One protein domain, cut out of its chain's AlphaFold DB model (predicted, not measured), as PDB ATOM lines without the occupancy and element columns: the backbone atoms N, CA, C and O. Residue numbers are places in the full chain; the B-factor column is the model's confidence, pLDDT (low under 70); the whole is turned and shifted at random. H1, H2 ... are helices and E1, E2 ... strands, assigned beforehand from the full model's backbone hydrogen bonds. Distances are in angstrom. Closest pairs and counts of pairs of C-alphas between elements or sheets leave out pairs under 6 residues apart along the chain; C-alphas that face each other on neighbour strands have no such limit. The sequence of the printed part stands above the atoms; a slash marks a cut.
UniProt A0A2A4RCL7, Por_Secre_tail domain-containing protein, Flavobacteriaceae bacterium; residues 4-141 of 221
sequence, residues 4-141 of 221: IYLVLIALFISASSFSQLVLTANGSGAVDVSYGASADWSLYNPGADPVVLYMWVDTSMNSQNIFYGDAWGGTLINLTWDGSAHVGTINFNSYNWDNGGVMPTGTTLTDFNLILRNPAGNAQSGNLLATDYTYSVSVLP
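AT A GLANCE: This is residues 4 to 141 of the 221 residues of the protein "Por_Secre_tail domain-containing protein" of Flavobacteriaceae bacterium (UniProt A0A2A4RCL7). With little regular structure, six strands curl into a partly closed barrel, short H2 sits at the gap between edge strands E1 and E6, and residues 4 to 16, with H1, stick out. The 138 printed residues, 48 in named elements, are mixed, ordered H1 E1 E2 E3 E4 E5 E6 H2; the sheet, E1 E2 E5 E4 E3 E6, is antiparallel. The whole is compact, radius of gyration of the C-alphas 16.5 A, spanning 57 by 35 by 23 A.

HOW THE PARTS SIT: E1, residues 21 to 25, and E2, residues 30 to 35, form a hairpin, N 22 to O 34 2.9 A. E5, residues 86 to 91, neighbours E2, N 31 to O 90 2.8 A. E3, residues 51 to 57, E4, residues 77 to 81, and E5 make a meander, two hairpins in a row, N 53 to O 77 and N 80 to O 87 each 2.8 A. E6, residues 113 to 117, neighbours E3, N 54 to O 115 3.0 A. E2 to E5 and E3 to E6 are Greek keys, the first strand beside the fourth. H2, residues 130 to 133, is on the sheet over none of its strands, height 6.2 A; its closest C-alpha pair with E1 is Tyr 133 and Val 22, 5.3 A. H1, residues 4 to 13, has 4 of 6 O i to N i+4 pairs within hydrogen-bond range; H2 is too short for one.

IN THESE COORDINATES: H1 runs 15.3 A from C-alpha 4 at (49.445, 16.718, 231.723), E3 20.1 A; H2 ends at C-alpha 133, (47.068, -15.306, 241.083).

THE WHOLE: The farthest C-alphas, Ile 4 and Gly 101, are 58.1 A apart. The printed part has no cut; links E2 to E3, E3 to E4, E5 to E6 and E6 to H2 are long. Residues 4 to 18 and 27 have pLDDT under 70.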
ATOM      1  N   ILE A   4      49.434  18.070 232.320       53.97
ATOM      2  CA  ILE A   4      49.445  16.718 231.723       53.97
ATOM      3  C   ILE A   4      50.291  15.729 232.548       53.97
ATOM      4  O   ILE A   4      49.935  14.562 232.665       53.97
ATOM      5  N   TYR A   5      51.364  16.194 233.197       48.66
ATOM      6  CA  TYR A   5      52.222  15.333 234.026       48.66
ATOM      7  C   TYR A   5      51.533  14.836 235.304       48.66
ATOM      8  O   TYR A   5      51.822  13.739 235.769       48.66
ATOM      9  N   LEU A   6      50.590  15.610 235.849       44.69
ATOM     10  CA  LEU A   6      49.874  15.251 237.076       44.69
ATOM     11  C   LEU A   6      48.847  14.129 236.844       44.69
ATOM     12  O   LEU A   6      48.647  13.300 237.723       44.69
ATOM     13  N   VAL A   7      48.272  14.047 235.638       49.38
ATOM     14  CA  VAL A   7      47.353  12.962 235.244       49.38
ATOM     15  C   VAL A   7      48.107  11.646 235.024       49.38
ATOM     16  O   VAL A   7      47.630  10.597 235.441       49.38
ATOM     17  N   LEU A   8      49.312  11.693 234.444       47.47
ATOM     18  CA  LEU A   8      50.149  10.502 234.246       47.47
ATOM     19  C   LEU A   8      50.711   9.945 235.563       47.47
ATOM     20  O   LEU A   8      50.773   8.732 235.717       47.47
ATOM     21  N   ILE A   9      51.061  10.798 236.532       49.66
ATOM     22  CA  ILE A   9      51.521  10.342 237.858       49.66
ATOM     23  C   ILE A   9      50.355   9.780 238.689       49.66
ATOM     24  O   ILE A   9      50.535   8.783 239.381       49.66
ATOM     25  N   ALA A  10      49.146  10.343 238.576       43.62
ATOM     26  CA  ALA A  10      47.958   9.783 239.226       43.62
ATOM     27  C   ALA A  10      47.556   8.410 238.646       43.62
ATOM     28  O   ALA A  10      47.088   7.554 239.393       43.62
ATOM     29  N   LEU A  11      47.809   8.166 237.352       39.78
ATOM     30  CA  LEU A  11      47.532   6.878 236.702       39.78
ATOM     31  C   LEU A  11      48.418   5.727 237.218       39.78
ATOM     32  O   LEU A  11      48.013   4.573 237.146       39.78
ATOM     33  N   PHE A  12      49.609   6.030 237.748       42.59
ATOM     34  CA  PHE A  12      50.530   5.024 238.293       42.59
ATOM     35  C   PHE A  12      50.309   4.717 239.782       42.59
ATOM     36  O   PHE A  12      50.846   3.729 240.272       42.59
ATOM     37  N   ILE A  13      49.522   5.523 240.505       41.59
ATOM     38  CA  ILE A  13      49.302   5.338 241.953       41.59
ATOM     39  C   ILE A  13      48.008   4.551 242.246       41.59
ATOM     40  O   ILE A  13      47.872   3.996 243.331       41.59
ATOM     41  N   SER A  14      47.075   4.421 241.295       38.75
ATOM     42  CA  SER A  14      45.783   3.745 241.527       38.75
ATOM     43  C   SER A  14      45.672   2.316 240.985       38.75
ATOM     44  O   SER A  14      44.575   1.767 240.958       38.75
ATOM     45  N   ALA A  15      46.770   1.682 240.570       37.44
ATOM     46  CA  ALA A  15      46.767   0.260 240.232       37.44
ATOM     47  C   ALA A  15      47.022  -0.604 241.481       37.44
ATOM     48  O   ALA A  15      47.890  -1.471 241.479       37.44
ATOM     49  N   SER A  16      46.261  -0.396 242.561       42.59
ATOM     50  CA  SER A  16      45.978  -1.513 243.461       42.59
ATOM     51  C   SER A  16      45.016  -2.412 242.693       42.59
ATOM     52  O   SER A  16      43.801  -2.228 242.738       42.59
ATOM     53  N   SER A  17      45.568  -3.297 241.865       45.78
ATOM     54  CA  SER A  17      44.811  -4.332 241.177       45.78
ATOM     55  C   SER A  17      44.133  -5.182 242.243       45.78
ATOM     56  O   SER A  17      44.763  -6.053 242.840       45.78
ATOM     57  N   PHE A  18      42.862  -4.896 242.520       56.56
ATOM     58  CA  PHE A  18      41.999  -5.797 243.264       56.56
ATOM     59  C   PHE A  18      41.804  -7.029 242.373       56.56
ATOM     60  O   PHE A  18      40.896  -7.072 241.545       56.56
ATOM     61  N   SER A  19      42.736  -7.981 242.454       70.88
ATOM     62  CA  SER A  19      42.595  -9.268 241.782       70.88
ATOM     63  C   SER A  19      41.446 -10.022 242.435       70.88
ATOM     64  O   SER A  19      41.271  -9.970 243.654       70.88
ATOM     65  N   GLN A  20      40.657 -10.716 241.621       89.81
ATOM     66  CA  GLN A  20      39.545 -11.520 242.108       89.81
ATOM     67  C   GLN A  20      40.013 -12.617 243.081       89.81
ATOM     68  O   GLN A  20      39.305 -12.922 244.038       89.81
ATOM     69  N   LEU A  21      41.203 -13.175 242.851       94.06
ATOM     70  CA  LEU A  21      41.896 -14.106 243.738       94.06
ATOM     71  C   LEU A  21      43.331 -13.611 243.951       94.06
ATOM     72  O   LEU A  21      44.018 -13.249 242.993       94.06
ATOM     73  N   VAL A  22      43.771 -13.595 245.203       94.31
ATOM     74  CA  VAL A  22      45.129 -13.229 245.614       94.31
ATOM     75  C   VAL A  22      45.679 -14.348 246.486       94.31
ATOM     76  O   VAL A  22      45.053 -14.728 247.477       94.31
ATOM     77  N   LEU A  23      46.854 -14.850 246.119       94.31
ATOM     78  CA  LEU A  23      47.609 -15.849 246.867       94.31
ATOM     79  C   LEU A  23      48.937 -15.233 247.294       94.31
ATOM     80  O   LEU A  23      49.715 -14.776 246.456       94.31
ATOM     81  N   THR A  24      49.193 -15.198 248.600       92.31
ATOM     82  CA  THR A  24      50.391 -14.569 249.173       92.31
ATOM     83  C   THR A  24      51.146 -15.572 250.032       92.31
ATOM     84  O   THR A  24      50.638 -16.020 251.056       92.31
ATOM     85  N   ALA A  25      52.370 -15.926 249.640       88.44
ATOM     86  CA  ALA A  25      53.242 -16.748 250.475       88.44
ATOM     87  C   ALA A  25      53.717 -15.937 251.694       88.44
ATOM     88  O   ALA A  25      54.301 -14.866 251.532       88.44
ATOM     89  N   ASN A  26      53.506 -16.447 252.910       80.62
ATOM     90  CA  ASN A  26      53.809 -15.724 254.155       80.62
ATOM     91  C   ASN A  26      55.114 -16.174 254.847       80.62
ATOM     92  O   ASN A  26      55.343 -15.877 256.015       80.62
ATOM     93  N   GLY A  27      55.993 -16.876 254.121       68.56
ATOM     94  CA  GLY A  27      57.333 -17.269 254.581       68.56
ATOM     95  C   GLY A  27      57.386 -18.508 255.483       68.56
ATOM     96  O   GLY A  27      58.444 -19.117 255.600       68.56
ATOM     97  N   SER A  28      56.254 -18.949 256.040       71.88
ATOM     98  CA  SER A  28      56.175 -20.110 256.941       71.88
ATOM     99  C   SER A  28      55.690 -21.387 256.246       71.88
ATOM    100  O   SER A  28      55.057 -22.233 256.873       71.88
ATOM    101  N   GLY A  29      55.915 -21.521 254.934       79.50
ATOM    102  CA  GLY A  29      55.328 -22.607 254.136       79.50
ATOM    103  C   GLY A  29      53.802 -22.529 254.043       79.50
ATOM    104  O   GLY A  29      53.152 -23.500 253.653       79.50
ATOM    105  N   ALA A  30      53.231 -21.378 254.400       89.81
ATOM    106  CA  ALA A  30      51.817 -21.108 254.292       89.81
ATOM    107  C   ALA A  30      51.527 -20.042 253.226       89.81
ATOM    108  O   ALA A  30      52.371 -19.205 252.883       89.81
ATOM    109  N   VAL A  31      50.329 -20.132 252.660       94.00
ATOM    110  CA  VAL A  31      49.807 -19.239 251.631       94.00
ATOM    111  C   VAL A  31      48.487 -18.681 252.119       94.00
ATOM    112  O   VAL A  31      47.543 -19.429 252.371       94.00
ATOM    113  N   ASP A  32      48.438 -17.363 252.237       94.62
ATOM    114  CA  ASP A  32      47.214 -16.643 252.531       94.62
ATOM    115  C   ASP A  32      46.419 -16.455 251.245       94.62
ATOM    116  O   ASP A  32      46.955 -16.096 250.192       94.62
ATOM    117  N   VAL A  33      45.127 -16.730 251.346       95.69
ATOM    118  CA  VAL A  33      44.165 -16.705 250.254       95.69
ATOM    119  C   VAL A  33      43.187 -15.577 250.519       95.69
ATOM    120  O   VAL A  33      42.624 -15.492 251.610       95.69
ATOM    121  N   SER A  34      42.944 -14.741 249.514       95.31
ATOM    122  CA  SER A  34      41.857 -13.762 249.520       95.31
ATOM    123  C   SER A  34      41.087 -13.838 248.209       95.31
ATOM    124  O   SER A  34      41.677 -13.752 247.133       95.31
ATOM    125  N   TYR A  35      39.771 -14.015 248.298       95.62
ATOM    126  CA  TYR A  35      38.885 -14.172 247.152       95.62
ATOM    127  C   TYR A  35      37.668 -13.241 247.231       95.62
ATOM    128  O   TYR A  35      36.978 -13.191 248.249       95.62
ATOM    129  N   GLY A  36      37.378 -12.525 246.143       92.94
ATOM    130  CA  GLY A  36      36.185 -11.678 246.013       92.94
ATOM    131  C   GLY A  36      36.313 -10.259 246.580       92.94
ATOM    132  O   GLY A  36      35.327  -9.528 246.592       92.94
ATOM    133  N   ALA A  37      37.513  -9.829 246.993       89.50
ATOM    134  CA  ALA A  37      37.756  -8.479 247.527       89.50
ATOM    135  C   ALA A  37      37.398  -7.349 246.537       89.50
ATOM    136  O   ALA A  37      37.048  -6.243 246.941       89.50
ATOM    137  N   SER A  38      37.477  -7.627 245.234       87.25
ATOM    138  CA  SER A  38      37.097  -6.708 244.153       87.25
ATOM    139  C   SER A  38      35.589  -6.653 243.883       87.25
ATOM    140  O   SER A  38      35.163  -5.876 243.028       87.25
ATOM    141  N   ALA A  39      34.789  -7.490 244.557       86.31
ATOM    142  CA  ALA A  39      33.403  -7.801 244.202       86.31
ATOM    143  C   ALA A  39      33.218  -8.317 242.755       86.31
ATOM    144  O   ALA A  39      32.111  -8.274 242.214       86.31
ATOM    145  N   ASP A  40      34.288  -8.823 242.133       88.00
ATOM    146  CA  ASP A  40      34.238  -9.593 240.891       88.00
ATOM    147  C   ASP A  40      34.033 -11.076 241.224       88.00
ATOM    148  O   ASP A  40      34.770 -11.653 242.023       88.00
ATOM    149  N   TRP A  41      33.025 -11.691 240.608       91.31
ATOM    150  CA  TRP A  41      32.640 -13.088 240.823       91.31
ATOM    151  C   TRP A  41      32.750 -13.933 239.546       91.31
ATOM    152  O   TRP A  41      32.131 -14.991 239.451       91.31
ATOM    153  N   SER A  42      33.532 -13.485 238.557       91.06
ATOM    154  CA  SER A  42      33.659 -14.150 237.254       91.06
ATOM    155  C   SER A  42      34.350 -15.524 237.293       91.06
ATOM    156  O   SER A  42      33.910 -16.421 236.579       91.06
ATOM    157  N   LEU A  43      35.353 -15.744 238.157       92.56
ATOM    158  CA  LEU A  43      35.906 -17.082 238.433       92.56
ATOM    159  C   LEU A  43      34.898 -18.050 239.076       92.56
ATOM    160  O   LEU A  43      34.826 -19.209 238.672       92.56
ATOM    161  N   TYR A  44      34.157 -17.606 240.097       95.12
ATOM    162  CA  TYR A  44      33.179 -18.423 240.823       95.12
ATOM    163  C   TYR A  44      32.225 -17.560 241.669       95.12
ATOM    164  O   TYR A  44      32.650 -16.866 242.588       95.12
ATOM    165  N   ASN A  45      30.916 -17.614 241.429       93.56
ATOM    166  CA  ASN A  45      29.957 -16.893 242.269       93.56
ATOM    167  C   ASN A  45      29.438 -17.800 243.398       93.56
ATOM    168  O   ASN A  45      28.694 -18.736 243.098       93.56
ATOM    169  N   PRO A  46      29.779 -17.528 244.672       90.69
ATOM    170  CA  PRO A  46      29.343 -18.372 245.779       90.69
ATOM    171  C   PRO A  46      27.878 -18.161 246.170       90.69
ATOM    172  O   PRO A  46      27.294 -19.009 246.837       90.69
ATOM    173  N   GLY A  47      27.254 -17.047 245.772       88.75
ATOM    174  CA  GLY A  47      25.920 -16.689 246.247       88.75
ATOM    175  C   GLY A  47      25.872 -16.643 247.778       88.75
ATOM    176  O   GLY A  47      26.506 -15.790 248.391       88.75
ATOM    177  N   ALA A  48      25.105 -17.553 248.382       86.81
ATOM    178  CA  ALA A  48      25.013 -17.717 249.835       86.81
ATOM    179  C   ALA A  48      25.803 -18.930 250.369       86.81
ATOM    180  O   ALA A  48      25.812 -19.163 251.578       86.81
ATOM    181  N   ASP A  49      26.430 -19.713 249.489       89.56
ATOM    182  CA  ASP A  49      27.153 -20.921 249.875       89.56
ATOM    183  C   ASP A  49      28.533 -20.582 250.468       89.56
ATOM    184  O   ASP A  49      29.177 -19.611 250.057       89.56
ATOM    185  N   PRO A  50      29.049 -21.409 251.398       92.31
ATOM    186  CA  PRO A  50      30.446 -21.342 251.806       92.31
ATOM    187  C   PRO A  50      31.390 -21.550 250.616       92.31
ATOM    188  O   PRO A  50      31.104 -22.340 249.714       92.31
ATOM    189  N   VAL A  51      32.549 -20.896 250.658       95.38
ATOM    190  CA  VAL A  51      33.622 -21.103 249.679       95.38
ATOM    191  C   VAL A  51      34.659 -22.036 250.267       95.38
ATOM    192  O   VAL A  51      35.160 -21.806 251.368       95.38
ATOM    193  N   VAL A  52      34.997 -23.076 249.518       96.19
ATOM    194  CA  VAL A  52      36.058 -24.013 249.872       96.19
ATOM    195  C   VAL A  52      37.028 -24.196 248.712       96.19
ATOM    196  O   VAL A  52      36.662 -24.009 247.547       96.19
ATOM    197  N   LEU A  53      38.259 -24.571 249.043       96.25
ATOM    198  CA  LEU A  53      39.293 -24.916 248.079       96.25
ATOM    199  C   LEU A  53      39.441 -26.428 247.981       96.25
ATOM    200  O   LEU A  53      39.559 -27.118 248.994       96.25
ATOM    201  N   TYR A  54      39.475 -26.900 246.741       95.88
ATOM    202  CA  TYR A  54      39.993 -28.207 246.363       95.88
ATOM    203  C   TYR A  54      41.355 -28.012 245.703       95.88
ATOM    204  O   TYR A  54      41.475 -27.130 244.851       95.88
ATOM    205  N   MET A  55      42.364 -28.796 246.080       95.75
ATOM    206  CA  MET A  55      43.745 -28.545 245.669       95.75
ATOM    207  C   MET A  55      44.480 -29.805 245.211       95.75
ATOM    208  O   MET A  55      44.165 -30.926 245.616       95.75
ATOM    209  N   TRP A  56      45.507 -29.605 244.383       96.62
ATOM    210  CA  TRP A  56      46.534 -30.610 244.107       96.62
ATOM    211  C   TRP A  56      47.840 -29.965 243.629       96.62
ATOM    212  O   TRP A  56      47.863 -28.859 243.094       96.62
ATOM    213  N   VAL A  57      48.940 -30.684 243.803       97.12
ATOM    214  CA  VAL A  57      50.295 -30.341 243.378       97.12
ATOM    215  C   VAL A  57      50.791 -31.468 242.482       97.12
ATOM    216  O   VAL A  57      50.970 -32.606 242.927       97.12
ATOM    217  N   ASP A  58      51.032 -31.151 241.213       97.94
ATOM    218  CA  ASP A  58      51.596 -32.113 240.272       97.94
ATOM    219  C   ASP A  58      53.061 -32.420 240.605       97.94
ATOM    220  O   ASP A  58      53.761 -31.635 241.252       97.94
ATOM    221  N   THR A  59      53.561 -33.557 240.119       97.38
ATOM    222  CA  THR A  59      54.951 -33.982 240.356       97.38
ATOM    223  C   THR A  59      55.965 -32.940 239.882       97.38
ATOM    224  O   THR A  59      56.977 -32.731 240.535       97.38
ATOM    225  N   SER A  60      55.683 -32.229 238.789       97.06
ATOM    226  CA  SER A  60      56.550 -31.168 238.265       97.06
ATOM    227  C   SER A  60      56.535 -29.878 239.086       97.06
ATOM    228  O   SER A  60      57.343 -28.993 238.824       97.06
ATOM    229  N   MET A  61      55.605 -29.736 240.033       97.00
ATOM    230  CA  MET A  61      55.402 -28.503 240.796       97.00
ATOM    231  C   MET A  61      56.123 -28.511 242.146       97.00
ATOM    232  O   MET A  61      56.105 -27.500 242.852       97.00
ATOM    233  N   ASN A  62      56.789 -29.608 242.511       95.94
ATOM    234  CA  ASN A  62      57.538 -29.708 243.758       95.94
ATOM    235  C   ASN A  62      58.878 -30.429 243.589       95.94
ATOM    236  O   ASN A  62      59.036 -31.317 242.755       95.94
ATOM    237  N   SER A  63      59.848 -30.084 244.438       95.75
ATOM    238  CA  SER A  63      61.200 -30.654 244.368       95.75
ATOM    239  C   SER A  63      61.287 -32.146 244.706       95.75
ATOM    240  O   SER A  63      62.305 -32.765 244.407       95.75
ATOM    241  N   GLN A  64      60.261 -32.728 245.338       94.75
ATOM    242  CA  GLN A  64      60.236 -34.159 245.666       94.75
ATOM    243  C   GLN A  64      59.779 -35.023 244.482       94.75
ATOM    244  O   GLN A  64      59.945 -36.238 244.521       94.75
ATOM    245  N   ASN A  65      59.232 -34.420 243.419       96.56
ATOM    246  CA  ASN A  65      58.599 -35.124 242.302       96.56
ATOM    247  C   ASN A  65      57.469 -36.076 242.739       96.56
ATOM    248  O   ASN A  65      57.267 -37.131 242.134       96.56
ATOM    249  N   ILE A  66      56.732 -35.710 243.791       96.25
ATOM    250  CA  ILE A  66      55.611 -36.484 244.339       96.25
ATOM    251  C   ILE A  66      54.301 -35.793 243.964       96.25
ATOM    252  O   ILE A  66      54.215 -34.572 243.989       96.25
ATOM    253  N   PHE A  67      53.276 -36.557 243.597       97.00
ATOM    254  CA  PHE A  67      51.933 -36.004 243.448       97.00
ATOM    255  C   PHE A  67      51.302 -35.846 244.832       97.00
ATOM    256  O   PHE A  67      51.225 -36.824 245.577       97.00
ATOM    257  N   TYR A  68      50.826 -34.642 245.141       96.75
ATOM    258  CA  TYR A  68      50.014 -34.379 246.324       96.75
ATOM    259  C   TYR A  68      48.630 -33.958 245.864       96.75
ATOM    260  O   TYR A  68      48.516 -33.056 245.045       96.75
ATOM    261  N   GLY A  69      47.568 -34.589 246.341       95.06
ATOM    262  CA  GLY A  69      46.242 -34.232 245.854       95.06
ATOM    263  C   GLY A  69      45.135 -34.676 246.770       95.06
ATOM    264  O   GLY A  69      45.185 -35.766 247.343       95.06
ATOM    265  N   ASP A  70      44.123 -33.827 246.864       92.62
ATOM    266  CA  ASP A  70      42.920 -34.135 247.613       92.62
ATOM    267  C   ASP A  70      42.014 -35.062 246.800       92.62
ATOM    268  O   ASP A  70      41.912 -34.992 245.566       92.62
ATOM    269  N   ALA A  71      41.312 -35.945 247.501       90.56
ATOM    270  CA  ALA A  71      40.178 -36.645 246.939       90.56
ATOM    271  C   ALA A  71      39.028 -35.646 246.764       90.56
ATOM    272  O   ALA A  71      38.826 -34.744 247.571       90.56
ATOM    273  N   TRP A  72      38.214 -35.818 245.724       86.25
ATOM    274  CA  TRP A  72      37.148 -34.859 245.404       86.25
ATOM    275  C   TRP A  72      36.136 -34.603 246.540       86.25
ATOM    276  O   TRP A  72      35.522 -33.534 246.603       86.25
ATOM    277  N   GLY A  73      35.938 -35.599 247.408       84.31
ATOM    278  CA  GLY A  73      35.113 -35.524 248.620       84.31
ATOM    279  C   GLY A  73      35.924 -35.612 249.915       84.31
ATOM    280  O   GLY A  73      35.364 -35.994 250.939       84.31
ATOM    281  N   GLY A  74      37.230 -35.365 249.840       81.06
ATOM    282  CA  GLY A  74      38.160 -35.444 250.957       81.06
ATOM    283  C   GLY A  74      38.330 -34.109 251.672       81.06
ATOM    284  O   GLY A  74      37.357 -33.381 251.890       81.06
ATOM    285  N   THR A  75      39.561 -33.810 252.075       80.62
ATOM    286  CA  THR A  75      39.857 -32.595 252.843       80.62
ATOM    287  C   THR A  75      39.669 -31.351 251.973       80.62
ATOM    288  O   THR A  75      40.104 -31.306 250.827       80.62
ATOM    289  N   LEU A  76      38.980 -30.341 252.511       89.06
ATOM    290  CA  LEU A  76      38.730 -29.065 251.840       89.06
ATOM    291  C   LEU A  76      39.130 -27.922 252.769       89.06
ATOM    292  O   LEU A  76      38.839 -27.952 253.969       89.06
ATOM    293  N   ILE A  77      39.751 -26.885 252.212       93.62
ATOM    294  CA  ILE A  77      40.123 -25.688 252.977       93.62
ATOM    295  C   ILE A  77      38.966 -24.702 252.916       93.62
ATOM    296  O   ILE A  77      38.584 -24.246 251.841       93.62
ATOM    297  N   ASN A  78      38.398 -24.369 254.073       94.88
ATOM    298  CA  ASN A  78      37.301 -23.411 254.162       94.88
ATOM    299  C   ASN A  78      37.834 -21.979 254.098       94.88
ATOM    300  O   ASN A  78      38.752 -21.628 254.840       94.88
ATOM    301  N   LEU A  79      37.210 -21.145 253.268       96.38
ATOM    302  CA  LEU A  79      37.438 -19.706 253.265       96.38
ATOM    303  C   LEU A  79      36.312 -19.005 254.026       96.38
ATOM    304  O   LEU A  79      35.126 -19.179 253.736       96.38
ATOM    305  N   THR A  80      36.686 -18.187 255.002       95.88
ATOM    306  CA  THR A  80      35.753 -17.460 255.866       95.88
ATOM    307  C   THR A  80      35.533 -16.059 255.320       95.88
ATOM    308  O   THR A  80      36.484 -15.393 254.933       95.88
ATOM    309  N   TRP A  81      34.285 -15.597 255.288       94.38
ATOM    310  CA  TRP A  81      33.993 -14.208 254.941       94.38
ATOM    311  C   TRP A  81      34.416 -13.279 256.084       94.38
ATOM    312  O   TRP A  81      33.906 -13.413 257.197       94.38
ATOM    313  N   ASP A  82      35.315 -12.332 255.820       93.25
ATOM    314  CA  ASP A  82      35.820 -11.377 256.822       93.25
ATOM    315  C   ASP A  82      35.082 -10.023 256.830       93.25
ATOM    316  O   ASP A  82      35.403  -9.133 257.618       93.25
ATOM    317  N   GLY A  83      34.072  -9.864 255.970       90.19
ATOM    318  CA  GLY A  83      33.377  -8.595 255.734       90.19
ATOM    319  C   GLY A  83      33.733  -7.938 254.398       90.19
ATOM    320  O   GLY A  83      32.959  -7.107 253.926       90.19
ATOM    321  N   SER A  84      34.845  -8.334 253.775       91.31
ATOM    322  CA  SER A  84      35.320  -7.817 252.490       91.31
ATOM    323  C   SER A  84      35.654  -8.913 251.476       91.31
ATOM    324  O   SER A  84      35.484  -8.686 250.280       91.31
ATOM    325  N   ALA A  85      36.165 -10.059 251.920       93.94
ATOM    326  CA  ALA A  85      36.594 -11.160 251.071       93.94
ATOM    327  C   ALA A  85      36.411 -12.510 251.777       93.94
ATOM    328  O   ALA A  85      36.309 -12.599 253.001       93.94
ATOM    329  N   HIS A  86      36.405 -13.585 250.993       95.50
ATOM    330  CA  HIS A  86      36.605 -14.934 251.506       95.50
ATOM    331  C   HIS A  86      38.100 -15.156 251.717       95.50
ATOM    332  O   HIS A  86      38.869 -15.149 250.754       95.50
ATOM    333  N   VAL A  87      38.507 -15.349 252.969       95.69
ATOM    334  CA  VAL A  87      39.911 -15.473 253.365       95.69
ATOM    335  C   VAL A  87      40.203 -16.800 254.045       95.69
ATOM    336  O   VAL A  87      39.355 -17.379 254.723       95.69
ATOM    337  N   GLY A  88      41.423 -17.287 253.871       95.00
ATOM    338  CA  GLY A  88      41.897 -18.505 254.515       95.00
ATOM    339  C   GLY A  88      43.400 -18.658 254.365       95.00
ATOM    340  O   GLY A  88      44.041 -17.890 253.650       95.00
ATOM    341  N   THR A  89      43.953 -19.668 255.025       93.69
ATOM    342  CA  THR A  89      45.382 -19.967 254.962       93.69
ATOM    343  C   THR A  89      45.568 -21.440 254.634       93.69
ATOM    344  O   THR A  89      44.995 -22.315 255.284       93.69
ATOM    345  N   ILE A  90      46.395 -21.710 253.632       93.12
ATOM    346  CA  ILE A  90      46.870 -23.044 253.282       93.12
ATOM    347  C   ILE A  90      48.226 -23.212 253.958       93.12
ATOM    348  O   ILE A  90      49.150 -22.486 253.615       93.12
ATOM    349  N   ASN A  91      48.380 -24.142 254.900       92.00
ATOM    350  CA  ASN A  91      49.682 -24.429 255.508       92.00
ATOM    351  C   ASN A  91      50.231 -25.756 254.983       92.00
ATOM    352  O   ASN A  91      49.892 -26.814 255.500       92.00
ATOM    353  N   PHE A  92      51.099 -25.706 253.974       91.81
ATOM    354  CA  PHE A  92      51.614 -26.907 253.312       91.81
ATOM    355  C   PHE A  92      52.490 -27.784 254.220       91.81
ATOM    356  O   PHE A  92      52.613 -28.976 253.949       91.81
ATOM    357  N   ASN A  93      53.049 -27.240 255.310       86.75
ATOM    358  CA  ASN A  93      53.845 -28.014 256.275       86.75
ATOM    359  C   ASN A  93      53.002 -28.953 257.139       86.75
ATOM    360  O   ASN A  93      53.519 -29.933 257.667       86.75
ATOM    361  N   SER A  94      51.725 -28.627 257.341       89.00
ATOM    362  CA  SER A  94      50.816 -29.406 258.187       89.00
ATOM    363  C   SER A  94      49.600 -29.935 257.434       89.00
ATOM    364  O   SER A  94      48.841 -30.733 257.986       89.00
ATOM    365  N   TYR A  95      49.407 -29.517 256.182       92.06
ATOM    366  CA  TYR A  95      48.321 -29.997 255.347       92.06
ATOM    367  C   TYR A  95      48.527 -31.473 255.014       92.06
ATOM    368  O   TYR A  95      49.554 -31.867 254.457       92.06
ATOM    369  N   ASN A  96      47.540 -32.288 255.377       92.44
ATOM    370  CA  ASN A  96      47.558 -33.719 255.132       92.44
ATOM    371  C   ASN A  96      46.744 -34.031 253.879       92.44
ATOM    372  O   ASN A  96      45.518 -34.105 253.936       92.44
ATOM    373  N   TRP A  97      47.449 -34.211 252.769       93.94
ATOM    374  CA  TRP A  97      46.851 -34.545 251.487       93.94
ATOM    375  C   TRP A  97      46.311 -35.977 251.503       93.94
ATOM    376  O   TRP A  97      46.986 -36.893 251.986       93.94
ATOM    377  N   ASP A  98      45.132 -36.198 250.915       93.62
ATOM    378  CA  ASP A  98      44.557 -37.549 250.807       93.62
ATOM    379  C   ASP A  98      45.480 -38.500 250.025       93.62
ATOM    380  O   ASP A  98      45.583 -39.691 250.331       93.62
ATOM    381  N   ASN A  99      46.187 -37.960 249.030       92.62
ATOM    382  CA  ASN A  99      47.278 -38.619 248.329       92.62
ATOM    383  C   ASN A  99      48.575 -37.824 248.519       92.62
ATOM    384  O   ASN A  99      48.594 -36.617 248.304       92.62
ATOM    385  N   GLY A 100      49.656 -38.503 248.899       90.69
ATOM    386  CA  GLY A 100      50.964 -37.889 249.154       90.69
ATOM    387  C   GLY A 100      51.263 -37.603 250.631       90.69
ATOM    388  O   GLY A 100      52.431 -37.430 250.972       90.69
ATOM    389  N   GLY A 101      50.263 -37.639 251.522       92.75
ATOM    390  CA  GLY A 101      50.450 -37.402 252.960       92.75
ATOM    391  C   GLY A 101      50.835 -35.953 253.259       92.75
ATOM    392  O   GLY A 101      50.412 -35.056 252.547       92.75
ATOM    393  N   VAL A 102      51.638 -35.701 254.294       92.56
ATOM    394  CA  VAL A 102      52.137 -34.348 254.607       92.56
ATOM    395  C   VAL A 102      53.379 -34.036 253.769       92.56
ATOM    396  O   VAL A 102      54.278 -34.872 253.650       92.56
ATOM    397  N   MET A 103      53.452 -32.831 253.193       93.19
ATOM    398  CA  MET A 103      54.619 -32.409 252.414       93.19
ATOM    399  C   MET A 103      55.836 -32.219 253.343       93.19
ATOM    400  O   MET A 103      55.741 -31.464 254.311       93.19
ATOM    401  N   PRO A 104      56.986 -32.875 253.082       90.62
ATOM    402  CA  PRO A 104      58.165 -32.739 253.932       90.62
ATOM    403  C   PRO A 104      58.704 -31.308 253.954       90.62
ATOM    404  O   PRO A 104      58.714 -30.622 252.926       90.62
ATOM    405  N   THR A 105      59.242 -30.893 255.097       89.12
ATOM    406  CA  THR A 105      59.951 -29.616 255.223       89.12
ATOM    407  C   THR A 105      61.165 -29.545 254.287       89.12
ATOM    408  O   THR A 105      61.721 -30.562 253.867       89.12
ATOM    409  N   GLY A 106      61.556 -28.334 253.885       87.62
ATOM    410  CA  GLY A 106      62.596 -28.116 252.874       87.62
ATOM    411  C   GLY A 106      62.158 -28.409 251.432       87.62
ATOM    412  O   GLY A 106      62.934 -28.184 250.501       87.62
ATOM    413  N   THR A 107      60.927 -28.882 251.206       92.00
ATOM    414  CA  THR A 107      60.379 -29.037 249.853       92.00
ATOM    415  C   THR A 107      60.208 -27.671 249.195       92.00
ATOM    416  O   THR A 107      59.623 -26.757 249.769       92.00
ATOM    417  N   THR A 108      60.711 -27.525 247.971       92.69
ATOM    418  CA  THR A 108      60.415 -26.349 247.145       92.69
ATOM    419  C   THR A 108      59.083 -26.577 246.450       92.69
ATOM    420  O   THR A 108      58.974 -27.512 245.656       92.69
ATOM    421  N   LEU A 109      58.097 -25.730 246.738       93.62
ATOM    422  CA  LEU A 109      56.819 -25.667 246.043       93.62
ATOM    423  C   LEU A 109      56.898 -24.547 245.006       93.62
ATOM    424  O   LEU A 109      57.052 -23.371 245.338       93.62
ATOM    425  N   THR A 110      56.857 -24.930 243.737       94.31
ATOM    426  CA  THR A 110      56.961 -23.981 242.621       94.31
ATOM    427  C   THR A 110      55.604 -23.489 242.144       94.31
ATOM    428  O   THR A 110      55.510 -22.356 241.682       94.31
ATOM    429  N   ASP A 111      54.568 -24.314 242.299       95.44
ATOM    430  CA  ASP A 111      53.188 -23.994 241.954       95.44
ATOM    431  C   ASP A 111      52.223 -24.973 242.640       95.44
ATOM    432  O   ASP A 111      52.652 -25.962 243.240       95.44
ATOM    433  N   PHE A 112      50.926 -24.720 242.529       96.25
ATOM    434  CA  PHE A 112      49.879 -25.682 242.846       96.25
ATOM    435  C   PHE A 112      48.601 -25.341 242.085       96.25
ATOM    436  O   PHE A 112      48.354 -24.195 241.710       96.25
ATOM    437  N   ASN A 113      47.762 -26.343 241.874       97.00
ATOM    438  CA  ASN A 113      46.456 -26.165 241.272       97.00
ATOM    439  C   ASN A 113      45.382 -26.058 242.355       97.00
ATOM    440  O   ASN A 113      45.474 -26.681 243.420       97.00
ATOM    441  N   LEU A 114      44.329 -25.304 242.055       96.81
ATOM    442  CA  LEU A 114      43.180 -25.153 242.935       96.81
ATOM    443  C   LEU A 114      41.869 -24.972 242.162       96.81
ATOM    444  O   LEU A 114      41.842 -24.555 241.003       96.81
ATOM    445  N   ILE A 115      40.765 -25.268 242.839       97.12
ATOM    446  CA  ILE A 115      39.397 -24.987 242.401       97.12
ATOM    447  C   ILE A 115      38.658 -24.327 243.563       97.12
ATOM    448  O   ILE A 115      38.653 -24.846 244.681       97.12
ATOM    449  N   LEU A 116      37.997 -23.207 243.276       96.81
ATOM    450  CA  LEU A 116      37.021 -22.586 244.167       96.81
ATOM    451  C   LEU A 116      35.677 -23.279 243.963       96.81
ATOM    452  O   LEU A 116      35.221 -23.402 242.827       96.81
ATOM    453  N   ARG A 117      35.031 -23.731 245.036       95.81
ATOM    454  CA  ARG A 117      33.742 -24.429 244.940       95.81
ATOM    455  C   ARG A 117      32.905 -24.270 246.195       95.81
ATOM    456  O   ARG A 117      33.382 -23.771 247.213       95.81
ATOM    457  N   ASN A 118      31.665 -24.741 246.130       94.69
ATOM    458  CA  ASN A 118      30.892 -25.018 247.332       94.69
ATOM    459  C   ASN A 118      31.246 -26.410 247.899       94.69
ATOM    460  O   ASN A 118      31.791 -27.265 247.183       94.69
ATOM    461  N   PRO A 119      30.919 -26.684 249.178       92.00
ATOM    462  CA  PRO A 119      31.211 -27.976 249.799       92.00
ATOM    463  C   PRO A 119      30.615 -29.161 249.027       92.00
ATOM    464  O   PRO A 119      31.268 -30.189 248.853       92.00
ATOM    465  N   ALA A 120      29.405 -28.993 248.484       90.38
ATOM    466  CA  ALA A 120      28.718 -30.023 247.706       90.38
ATOM    467  C   ALA A 120      29.410 -30.357 246.369       90.38
ATOM    468  O   ALA A 120      29.193 -31.443 245.833       90.38
ATOM    469  N   GLY A 121      30.235 -29.455 245.826       90.38
ATOM    470  CA  GLY A 121      30.950 -29.645 244.560       90.38
ATOM    471  C   GLY A 121      30.080 -29.611 243.312       90.38
ATOM    472  O   GLY A 121      30.494 -30.116 242.274       90.38
ATOM    473  N   ASN A 122      28.872 -29.054 243.400       91.06
ATOM    474  CA  ASN A 122      27.973 -28.888 242.254       91.06
ATOM    475  C   ASN A 122      28.067 -27.487 241.619       91.06
ATOM    476  O   ASN A 122      27.510 -27.278 240.543       91.06
ATOM    477  N   ALA A 123      28.790 -26.557 242.250       93.69
ATOM    478  CA  ALA A 123      29.137 -25.250 241.710       93.69
ATOM    479  C   ALA A 123      30.621 -24.966 241.979       93.69
ATOM    480  O   ALA A 123      31.086 -25.128 243.110       93.69
ATOM    481  N   GLN A 124      31.362 -24.578 240.936       95.62
ATOM    482  CA  GLN A 124      32.815 -24.426 241.004       95.62
ATOM    483  C   GLN A 124      33.398 -23.550 239.892       95.62
ATOM    484  O   GLN A 124      32.757 -23.341 238.859       95.62
ATOM    485  N   SER A 125      34.635 -23.100 240.089       96.38
ATOM    486  CA  SER A 125      35.487 -22.534 239.045       96.38
ATOM    487  C   SER A 125      36.020 -23.611 238.089       96.38
ATOM    488  O   SER A 125      35.900 -24.815 238.326       96.38
ATOM    489  N   GLY A 126      36.682 -23.174 237.014       95.69
ATOM    490  CA  GLY A 126      37.623 -24.031 236.290       95.69
ATOM    491  C   GLY A 126      38.866 -24.359 237.129       95.69
ATOM    492  O   GLY A 126      39.001 -23.886 238.260       95.69
ATOM    493  N   ASN A 127      39.781 -25.141 236.554       96.19
ATOM    494  CA  ASN A 127      41.096 -25.384 237.149       96.19
ATOM    495  C   ASN A 127      41.904 -24.087 237.122       96.19
ATOM    496  O   ASN A 127      42.064 -23.485 236.060       96.19
ATOM    497  N   LEU A 128      42.400 -23.674 238.282       96.31
ATOM    498  CA  LEU A 128      43.187 -22.462 238.454       96.31
ATOM    499  C   LEU A 128      44.610 -22.848 238.849       96.31
ATOM    500  O   LEU A 128      44.798 -23.739 239.680       96.31
ATOM    501  N   LEU A 129      45.594 -22.168 238.270       96.25
ATOM    502  CA  LEU A 129      47.003 -22.333 238.609       96.25
ATOM    503  C   LEU A 129      47.430 -21.201 239.544       96.25
ATOM    504  O   LEU A 129      47.141 -20.039 239.264       96.25
ATOM    505  N   ALA A 130      48.079 -21.509 240.667       94.81
ATOM    506  CA  ALA A 130      48.342 -20.516 241.705       94.81
ATOM    507  C   ALA A 130      49.216 -19.355 241.211       94.81
ATOM    508  O   ALA A 130      48.959 -18.201 241.569       94.81
ATOM    509  N   THR A 131      50.214 -19.629 240.367       93.44
ATOM    510  CA  THR A 131      51.102 -18.597 239.800       93.44
ATOM    511  C   THR A 131      50.386 -17.544 238.944       93.44
ATOM    512  O   THR A 131      50.892 -16.426 238.832       93.44
ATOM    513  N   ASP A 132      49.181 -17.824 238.433       93.88
ATOM    514  CA  ASP A 132      48.345 -16.826 237.745       93.88
ATOM    515  C   ASP A 132      47.729 -15.795 238.720       93.88
ATOM    516  O   ASP A 132      47.267 -14.732 238.302       93.88
ATOM    517  N   TYR A 133      47.744 -16.076 240.030       92.69
ATOM    518  CA  TYR A 133      47.068 -15.306 241.083       92.69
ATOM    519  C   TYR A 133      48.030 -14.831 242.172       92.69
ATOM    520  O   TYR A 133      47.795 -15.040 243.360       92.69
ATOM    521  N   THR A 134      49.119 -14.183 241.755       90.25
ATOM    522  CA  THR A 134      50.153 -13.553 242.608       90.25
ATOM    523  C   THR A 134      50.981 -14.491 243.483       90.25
ATOM    524  O   THR A 134      51.874 -14.013 244.183       90.25
ATOM    525  N   TYR A 135      50.742 -15.803 243.433       90.69
ATOM    526  CA  TYR A 135      51.600 -16.757 244.119       90.69
ATOM    527  C   TYR A 135      53.018 -16.711 243.542       90.69
ATOM    528  O   TYR A 135      53.224 -16.672 242.328       90.69
ATOM    529  N   SER A 136      54.004 -16.764 244.430       87.19
ATOM    530  CA  SER A 136      55.411 -16.922 244.082       87.19
ATOM    531  C   SER A 136      55.963 -18.183 244.727       87.19
ATOM    532  O   SER A 136      55.585 -18.510 245.853       87.19
ATOM    533  N   VAL A 137      56.912 -18.825 244.039       84.38
ATOM    534  CA  VAL A 137      57.667 -19.996 244.515       84.38
ATOM    535  C   VAL A 137      58.046 -19.845 245.990       84.38
ATOM    536  O   VAL A 137      58.590 -18.816 246.396       84.38
ATOM    537  N   SER A 138      57.791 -20.889 246.776       81.38
ATOM    538  CA  SER A 138      58.079 -20.925 248.207       81.38
ATOM    539  C   SER A 138      58.856 -22.188 248.565       81.38
ATOM    540  O   SER A 138      58.594 -23.270 248.041       81.38
ATOM    541  N   VAL A 139      59.821 -22.060 249.471       83.06
ATOM    542  CA  VAL A 139      60.491 -23.209 250.084       83.06
ATOM    543  C   VAL A 139      59.846 -23.429 251.439       83.06
ATOM    544  O   VAL A 139      59.791 -22.508 252.254       83.06
ATOM    545  N   LEU A 140      59.350 -24.642 251.675       83.06
ATOM    546  CA  LEU A 140      58.800 -25.012 252.967       83.06
ATOM    547  C   LEU A 140      59.896 -24.891 254.031       83.06
ATOM    548  O   LEU A 140      60.955 -25.506 253.865       83.06
ATOM    549  N   PRO A 141      59.685 -24.101 255.097       74.12
ATOM    550  CA  PRO A 141      60.683 -23.933 256.133       74.12
ATOM    551  C   PRO A 141      60.993 -25.294 256.749       74.12
ATOM    552  O   PRO A 141      60.108 -26.116 256.982       74.12
TER     553      PRO A 141